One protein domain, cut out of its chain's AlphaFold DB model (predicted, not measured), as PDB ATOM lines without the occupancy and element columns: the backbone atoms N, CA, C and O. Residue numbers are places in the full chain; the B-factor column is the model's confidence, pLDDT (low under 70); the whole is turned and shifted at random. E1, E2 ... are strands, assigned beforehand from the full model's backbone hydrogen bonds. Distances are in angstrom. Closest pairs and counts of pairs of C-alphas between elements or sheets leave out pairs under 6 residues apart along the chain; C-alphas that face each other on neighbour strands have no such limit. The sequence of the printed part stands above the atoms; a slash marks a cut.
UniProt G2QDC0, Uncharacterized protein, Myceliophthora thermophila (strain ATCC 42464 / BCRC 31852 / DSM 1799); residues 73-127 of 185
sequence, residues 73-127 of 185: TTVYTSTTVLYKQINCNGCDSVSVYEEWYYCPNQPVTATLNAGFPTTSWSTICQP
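AT A GLANCE: This is residues 73 to 127 of the 185 residues of an uncharacterized protein of Myceliophthora thermophila (strain ATCC 42464 / BCRC 31852 / DSM 1799) (UniProt G2QDC0). What shape do these atoms make? They make a flat, hollow ring: two narrow parallel strand pairs, E2 with E4 and E1 with E3, meet at a corner along one side, and the long link of residues 87 to 109 swings round the other side, with residues 97 to 106 standing free. The second pass, E3 and E4, runs beside the first, E1 and E2. What is it built of? The 55 printed residues hold four named strands, E1 to E4 in chain order, in two parallel sheets, E1 = E3 and E2 = E4, and no named helix; the class is all strand, with under half of the residues in named elements. How spread out is it? It is extended, with a radius of gyration of the C-alphas of 16.4 A and spans of 47 by 29 by 9 A.

HOW THE PARTS SIT: How do the longer strands pair? E2, residues 79 to 86, and E4, residues 118 to 125, are parallel at 27 degrees; N 82 and O 120 are within hydrogen-bond range at 2.8 A. How does the other pair run? E1, residues 73 to 76, and E3, residues 110 to 114, are parallel at 24 degrees, with N 75 and O 112 at 2.8 A. Where is the corner? E1 runs on into E2 across a break of 2 residues, at 79 degrees, and the two meet only through their link. E3 and E4 are apart.

IN THESE COORDINATES: Where does E2 lie? It begins at C-alpha 79, (19.152, -36.825, -25.359), and is 21.9 A long; E4 is 23.1 A long and ends at C-alpha 125, (-0.927, -46.620, -25.015). Where are the shorter strands? E1 begins at C-alpha 73, (25.509, -33.296, -38.463), and is 9.9 A long; E3 is 12.7 A long.

THE WHOLE: How large is it? The two C-alphas farthest apart, those of Gly 90 and Thr 109, are 47.3 A apart. Is it continuous? The printed part has no cut; the link from E2 to E3 is long, and those from E1 to E2 and from E3 to E4 are tight. Where is confidence low? Residues 93, 95 to 101, 105, 121 and 127 have pLDDT under 70; the mean of the printed part is 76.8.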
ATOM      1  N   THR A  73      26.146 -32.469 -39.500       86.25
ATOM      2  CA  THR A  73      25.509 -33.296 -38.463       86.25
ATOM      3  C   THR A  73      25.443 -32.535 -37.143       86.25
ATOM      4  O   THR A  73      26.434 -31.937 -36.722       86.25
ATOM      5  N   THR A  74      24.302 -32.582 -36.458       85.56
ATOM      6  CA  THR A  74      24.151 -31.987 -35.124       85.56
ATOM      7  C   THR A  74      24.306 -33.067 -34.062       85.56
ATOM      8  O   THR A  74      23.568 -34.048 -34.049       85.56
ATOM      9  N   VAL A  75      25.264 -32.886 -33.158       86.50
ATOM     10  CA  VAL A  75      25.507 -33.768 -32.016       86.50
ATOM     11  C   VAL A  75      24.977 -33.084 -30.763       86.50
ATOM     12  O   VAL A  75      25.389 -31.977 -30.414       86.50
ATOM     13  N   TYR A  76      24.050 -33.742 -30.077       87.56
ATOM     14  CA  TYR A  76      23.497 -33.258 -28.817       87.56
ATOM     15  C   TYR A  76      24.298 -33.826 -27.646       87.56
ATOM     16  O   TYR A  76      24.639 -35.006 -27.624       87.56
ATOM     17  N   THR A  77      24.586 -32.986 -26.655       87.56
ATOM     18  CA  THR A  77      25.348 -33.378 -25.454       87.56
ATOM     19  C   THR A  77      24.595 -34.364 -24.556       87.56
ATOM     20  O   THR A  77      25.219 -35.136 -23.832       87.56
ATOM     21  N   SER A  78      23.261 -34.348 -24.608       88.00
ATOM     22  CA  SER A  78      22.379 -35.315 -23.956       88.00
ATOM     23  C   SER A  78      21.044 -35.376 -24.697       88.00
ATOM     24  O   SER A  78      20.510 -34.345 -25.114       88.00
ATOM     25  N   THR A  79      20.487 -36.578 -24.809       84.75
ATOM     26  CA  THR A  79      19.152 -36.825 -25.359       84.75
ATOM     27  C   THR A  79      18.309 -37.499 -24.290       84.75
ATOM     28  O   THR A  79      18.700 -38.540 -23.763       84.75
ATOM     29  N   THR A  80      17.157 -36.917 -23.969       77.38
ATOM     30  CA  THR A  80      16.194 -37.510 -23.034       77.38
ATOM     31  C   THR A  80      14.941 -37.913 -23.795       77.38
ATOM     32  O   THR A  80      14.365 -37.098 -24.509       77.38
ATOM     33  N   VAL A  81      14.497 -39.157 -23.623       78.56
ATOM     34  CA  VAL A  81      13.218 -39.630 -24.168       78.56
ATOM     35  C   VAL A  81      12.133 -39.420 -23.112       78.56
ATOM     36  O   VAL A  81      12.220 -39.979 -22.018       78.56
ATOM     37  N   LEU A  82      11.116 -38.615 -23.421       72.19
ATOM     38  CA  LEU A  82       9.915 -38.459 -22.602       72.19
ATOM     39  C   LEU A  82       8.779 -39.318 -23.152       72.19
ATOM     40  O   LEU A  82       8.516 -39.342 -24.352       72.19
ATOM     41  N   TYR A  83       8.065 -39.987 -22.250       74.44
ATOM     42  CA  TYR A  83       6.901 -40.793 -22.597       74.44
ATOM     43  C   TYR A  83       5.620 -40.030 -22.276       74.44
ATOM     44  O   TYR A  83       5.432 -39.570 -21.146       74.44
ATOM     45  N   LYS A  84       4.721 -39.919 -23.255       76.75
ATOM     46  CA  LYS A  84       3.365 -39.394 -23.059       76.75
ATOM     47  C   LYS A  84       2.369 -40.526 -23.271       76.75
ATOM     48  O   LYS A  84       2.318 -41.118 -24.348       76.75
ATOM     49  N   GLN A  85       1.577 -40.826 -22.245       76.31
ATOM     50  CA  GLN A  85       0.464 -41.758 -22.391       76.31
ATOM     51  C   GLN A  85      -0.644 -41.109 -23.221       76.31
ATOM     52  O   GLN A  85      -1.027 -39.964 -22.967       76.31
ATOM     53  N   ILE A  86      -1.137 -41.838 -24.217       75.88
ATOM     54  CA  ILE A  86      -2.282 -41.447 -25.038       75.88
ATOM     55  C   ILE A  86      -3.383 -42.500 -24.920       75.88
ATOM     56  O   ILE A  86      -3.116 -43.686 -24.718       75.88
ATOM     57  N   ASN A  87      -4.635 -42.065 -25.050       76.69
ATOM     58  CA  ASN A  87      -5.759 -42.984 -25.130       76.69
ATOM     59  C   ASN A  87      -5.763 -43.646 -26.514       76.69
ATOM     60  O   ASN A  87      -6.101 -43.008 -27.510       76.69
ATOM     61  N   CYS A  88      -5.399 -44.927 -26.562       74.19
ATOM     62  CA  CYS A  88      -5.392 -45.719 -27.790       74.19
ATOM     63  C   CYS A  88      -6.764 -46.308 -28.147       74.19
ATOM     64  O   CYS A  88      -6.835 -47.198 -28.983       74.19
ATOM     65  N   ASN A  89      -7.854 -45.843 -27.524       74.44
ATOM     66  CA  ASN A  89      -9.232 -46.252 -27.815       74.44
ATOM     67  C   ASN A  89      -9.454 -47.780 -27.794       74.44
ATOM     68  O   ASN A  89     -10.242 -48.300 -28.576       74.44
ATOM     69  N   GLY A  90      -8.772 -48.491 -26.888       71.19
ATOM     70  CA  GLY A  90      -8.918 -49.943 -26.717       71.19
ATOM     71  C   GLY A  90      -7.894 -50.806 -27.460       71.19
ATOM     72  O   GLY A  90      -8.055 -52.019 -27.492       71.19
ATOM     73  N   CYS A  91      -6.849 -50.214 -28.039       72.50
ATOM     74  CA  CYS A  91      -5.772 -50.956 -28.699       72.50
ATOM     75  C   CYS A  91      -4.605 -51.262 -27.741       72.50
ATOM     76  O   CYS A  91      -4.193 -50.389 -26.974       72.50
ATOM     77  N   ASP A  92      -4.038 -52.472 -27.836       70.00
ATOM     78  CA  ASP A  92      -2.918 -52.923 -26.988       70.00
ATOM     79  C   ASP A  92      -1.592 -52.223 -27.320       70.00
ATOM     80  O   ASP A  92      -0.754 -51.998 -26.448       70.00
ATOM     81  N   SER A  93      -1.391 -51.868 -28.592       67.19
ATOM     82  CA  SER A  93      -0.225 -51.115 -29.052       67.19
ATOM     83  C   SER A  93      -0.568 -50.263 -30.273       67.19
ATOM     84  O   SER A  93      -1.503 -50.561 -31.013       67.19
ATOM     85  N   VAL A  94       0.189 -49.185 -30.476       70.19
ATOM     86  CA  VAL A  94       0.169 -48.382 -31.702       70.19
ATOM     87  C   VAL A  94       1.553 -48.499 -32.323       70.19
ATOM     88  O   VAL A  94       2.544 -48.136 -31.694       70.19
ATOM     89  N   SER A  95       1.625 -49.030 -33.541       66.94
ATOM     90  CA  SER A  95       2.864 -49.085 -34.314       66.94
ATOM     91  C   SER A  95       2.899 -47.915 -35.288       66.94
ATOM     92  O   SER A  95       2.033 -47.790 -36.154       66.94
ATOM     93  N   VAL A  96       3.895 -47.048 -35.133       69.62
ATOM     94  CA  VAL A  96       4.216 -46.016 -36.119       69.62
ATOM     95  C   VAL A  96       5.287 -46.606 -37.027       69.62
ATOM     96  O   VAL A  96       6.400 -46.867 -36.581       69.62
ATOM     97  N   TYR A  97       4.939 -46.866 -38.286       58.62
ATOM     98  CA  TYR A  97       5.927 -47.258 -39.284       58.62
ATOM     99  C   TYR A  97       6.692 -46.013 -39.718       58.62
ATOM    100  O   TYR A  97       6.136 -45.128 -40.364       58.62
ATOM    101  N   GLU A  98       7.967 -45.944 -39.352       63.44
ATOM    102  CA  GLU A  98       8.878 -44.948 -39.901       63.44
ATOM    103  C   GLU A  98       9.356 -45.418 -41.277       63.44
ATOM    104  O   GLU A  98       9.922 -46.504 -41.429       63.44
ATOM    105  N   GLU A  99       9.113 -44.602 -42.299       59.66
ATOM    106  CA  GLU A  99       9.684 -44.824 -43.621       59.66
ATOM    107  C   GLU A  99      11.164 -44.430 -43.584       59.66
ATOM    108  O   GLU A  99      11.524 -43.254 -43.531       59.66
ATOM    109  N   TRP A 100      12.041 -45.433 -43.593       63.12
ATOM    110  CA  TRP A 100      13.478 -45.213 -43.705       63.12
ATOM    111  C   TRP A 100      13.830 -44.877 -45.152       63.12
ATOM    112  O   TRP A 100      13.867 -45.747 -46.023       63.12
ATOM    113  N   TYR A 101      14.123 -43.606 -45.407       69.75
ATOM    114  CA  TYR A 101      14.654 -43.168 -46.691       69.75
ATOM    115  C   TYR A 101      16.168 -43.395 -46.730       69.75
ATOM    116  O   TYR A 101      16.922 -42.811 -45.953       69.75
ATOM    117  N   TYR A 102      16.629 -44.240 -47.655       71.00
ATOM    118  CA  TYR A 102      18.057 -44.396 -47.918       71.00
ATOM    119  C   TYR A 102      18.550 -43.219 -48.762       71.00
ATOM    120  O   TYR A 102      18.396 -43.213 -49.984       71.00
ATOM    121  N   CYS A 103      19.148 -42.218 -48.119       74.75
ATOM    122  CA  CYS A 103      19.886 -41.188 -48.840       74.75
ATOM    123  C   CYS A 103      21.324 -41.686 -49.079       74.75
ATOM    124  O   CYS A 103      22.008 -42.046 -48.117       74.75
ATOM    125  N   PRO A 104      21.796 -41.755 -50.341       75.62
ATOM    126  CA  PRO A 104      23.129 -42.263 -50.660       75.62
ATOM    127  C   PRO A 104      24.192 -41.445 -49.930       75.62
ATOM    128  O   PRO A 104      24.098 -40.218 -49.941       75.62
ATOM    129  N   ASN A 105      25.172 -42.140 -49.331       69.19
ATOM    130  CA  ASN A 105      26.288 -41.622 -48.526       69.19
ATOM    131  C   ASN A 105      26.687 -40.184 -48.892       69.19
ATOM    132  O   ASN A 105      27.556 -39.960 -49.735       69.19
ATOM    133  N   GLN A 106      26.055 -39.210 -48.245       75.88
ATOM    134  CA  GLN A 106      26.493 -37.826 -48.308       75.88
ATOM    135  C   GLN A 106      27.625 -37.669 -47.282       75.88
ATOM    136  O   GLN A 106      27.524 -38.199 -46.170       75.88
ATOM    137  N   PRO A 107      28.736 -37.008 -47.632       82.06
ATOM    138  CA  PRO A 107      29.826 -36.802 -46.692       82.06
ATOM    139  C   PRO A 107      29.384 -35.876 -45.553       82.06
ATOM    140  O   PRO A 107      28.767 -34.839 -45.790       82.06
ATOM    141  N   VAL A 108      29.765 -36.216 -44.318       86.25
ATOM    142  CA  VAL A 108      29.691 -35.279 -43.190       86.25
ATOM    143  C   VAL A 108      30.778 -34.224 -43.406       86.25
ATOM    144  O   VAL A 108      31.968 -34.528 -43.316       86.25
ATOM    145  N   THR A 109      30.384 -32.994 -43.714       91.38
ATOM    146  CA  THR A 109      31.293 -31.857 -43.926       91.38
ATOM    147  C   THR A 109      31.544 -31.085 -42.634       91.38
ATOM    148  O   THR A 109      32.629 -30.531 -42.451       91.38
ATOM    149  N   ALA A 110      30.571 -31.077 -41.720       90.50
ATOM    150  CA  ALA A 110      30.651 -30.352 -40.460       90.50
ATOM    151  C   ALA A 110      29.939 -31.098 -39.324       90.50
ATOM    152  O   ALA A 110      28.973 -31.830 -39.531       90.50
ATOM    153  N   THR A 111      30.414 -30.893 -38.095       90.44
ATOM    154  CA  THR A 111      29.748 -31.354 -36.871       90.44
ATOM    155  C   THR A 111      29.433 -30.151 -35.996       90.44
ATOM    156  O   THR A 111      30.337 -29.428 -35.579       90.44
ATOM    157  N   LEU A 112      28.151 -29.946 -35.713       91.94
ATOM    158  CA  LEU A 112      27.665 -28.910 -34.817       91.94
ATOM    159  C   LEU A 112      27.343 -29.534 -33.459       91.94
ATOM    160  O   LEU A 112      26.431 -30.346 -33.352       91.94
ATOM    161  N   ASN A 113      28.052 -29.134 -32.404       92.31
ATOM    162  CA  ASN A 113      27.662 -29.506 -31.044       92.31
ATOM    163  C   ASN A 113      26.556 -28.572 -30.553       92.31
ATOM    164  O   ASN A 113      26.789 -27.381 -30.328       92.31
ATOM    165  N   ALA A 114      25.364 -29.117 -30.339       88.75
ATOM    166  CA  ALA A 114      24.289 -28.390 -29.689       88.75
ATOM    167  C   ALA A 114      24.616 -28.224 -28.197       88.75
ATOM    168  O   ALA A 114      24.778 -29.195 -27.454       88.75
ATOM    169  N   GLY A 115      24.697 -26.968 -27.747       88.50
ATOM    170  CA  GLY A 115      24.932 -26.628 -26.339       88.50
ATOM    171  C   GLY A 115      23.746 -26.936 -25.418       88.50
ATOM    172  O   GLY A 115      23.874 -26.819 -24.203       88.50
ATOM    173  N   PHE A 116      22.603 -27.325 -25.986       85.25
ATOM    174  CA  PHE A 116      21.393 -27.686 -25.262       85.25
ATOM    175  C   PHE A 116      21.054 -29.168 -25.475       85.25
ATOM    176  O   PHE A 116      21.246 -29.695 -26.575       85.25
ATOM    177  N   PRO A 117      20.557 -29.854 -24.433       83.44
ATOM    178  CA  PRO A 117      20.040 -31.205 -24.574       83.44
ATOM    179  C   PRO A 117      18.773 -31.200 -25.433       83.44
ATOM    180  O   PRO A 117      18.028 -30.217 -25.454       83.44
ATOM    181  N   THR A 118      18.518 -32.311 -26.117       82.00
ATOM    182  CA  THR A 118      17.281 -32.507 -26.882       82.00
ATOM    183  C   THR A 118      16.341 -33.463 -26.158       82.00
ATOM    184  O   THR A 118      16.778 -34.359 -25.427       82.00
ATOM    185  N   THR A 119      15.045 -33.272 -26.380       74.31
ATOM    186  CA  THR A 119      13.988 -34.097 -25.805       74.31
ATOM    187  C   THR A 119      13.190 -34.731 -26.931       74.31
ATOM    188  O   THR A 119      12.535 -34.018 -27.691       74.31
ATOM    189  N   SER A 120      13.227 -36.057 -27.040       74.75
ATOM    190  CA  SER A 120      12.346 -36.799 -27.945       74.75
ATOM    191  C   SER A 120      11.104 -37.274 -27.196       74.75
ATOM    192  O   SER A 120      11.157 -37.541 -25.996       74.75
ATOM    193  N   TRP A 121       9.972 -37.358 -27.892       65.38
ATOM    194  CA  TRP A 121       8.705 -37.802 -27.313       65.38
ATOM    195  C   TRP A 121       8.307 -39.142 -27.916       65.38
ATOM    196  O   TRP A 121       8.277 -39.281 -29.135       65.38
ATOM    197  N   SER A 122       7.967 -40.103 -27.064       71.50
ATOM    198  CA  SER A 122       7.362 -41.370 -27.470       71.50
ATOM    199  C   SER A 122       5.952 -41.456 -26.905       71.50
ATOM    200  O   SER A 122       5.722 -41.203 -25.717       71.50
ATOM    201  N   THR A 123       4.994 -41.828 -27.745       71.06
ATOM    202  CA  THR A 123       3.631 -42.121 -27.307       71.06
ATOM    203  C   THR A 123       3.539 -43.575 -26.861       71.06
ATOM    204  O   THR A 123       4.062 -44.474 -27.515       71.06
ATOM    205  N   ILE A 124       2.900 -43.808 -25.719       72.19
ATOM    206  CA  ILE A 124       2.570 -45.154 -25.236       72.19
ATOM    207  C   ILE A 124       1.068 -45.240 -25.004       72.19
ATOM    208  O   ILE A 124       0.437 -44.264 -24.591       72.19
ATOM    209  N   CYS A 125       0.486 -46.404 -25.271       76.69
ATOM    210  CA  CYS A 125      -0.927 -46.620 -25.015       76.69
ATOM    211  C   CYS A 125      -1.194 -46.685 -23.518       76.69
ATOM    212  O   CYS A 125      -0.545 -47.439 -22.791       76.69
ATOM    213  N   GLN A 126      -2.159 -45.894 -23.055       73.94
ATOM    214  CA  GLN A 126      -2.702 -46.072 -21.719       73.94
ATOM    215  C   GLN A 126      -3.499 -47.387 -21.695       73.94
ATOM    216  O   GLN A 126      -4.388 -47.551 -22.535       73.94
ATOM    217  N   PRO A 127      -3.223 -48.315 -20.759       62.28
ATOM    218  CA  PRO A 127      -4.028 -49.521 -20.620       62.28
ATOM    219  C   PRO A 127      -5.461 -49.115 -20.267       62.28
ATOM    220  O   PRO A 127      -5.711 -48.513 -19.219       62.28
TER     221      PRO A 127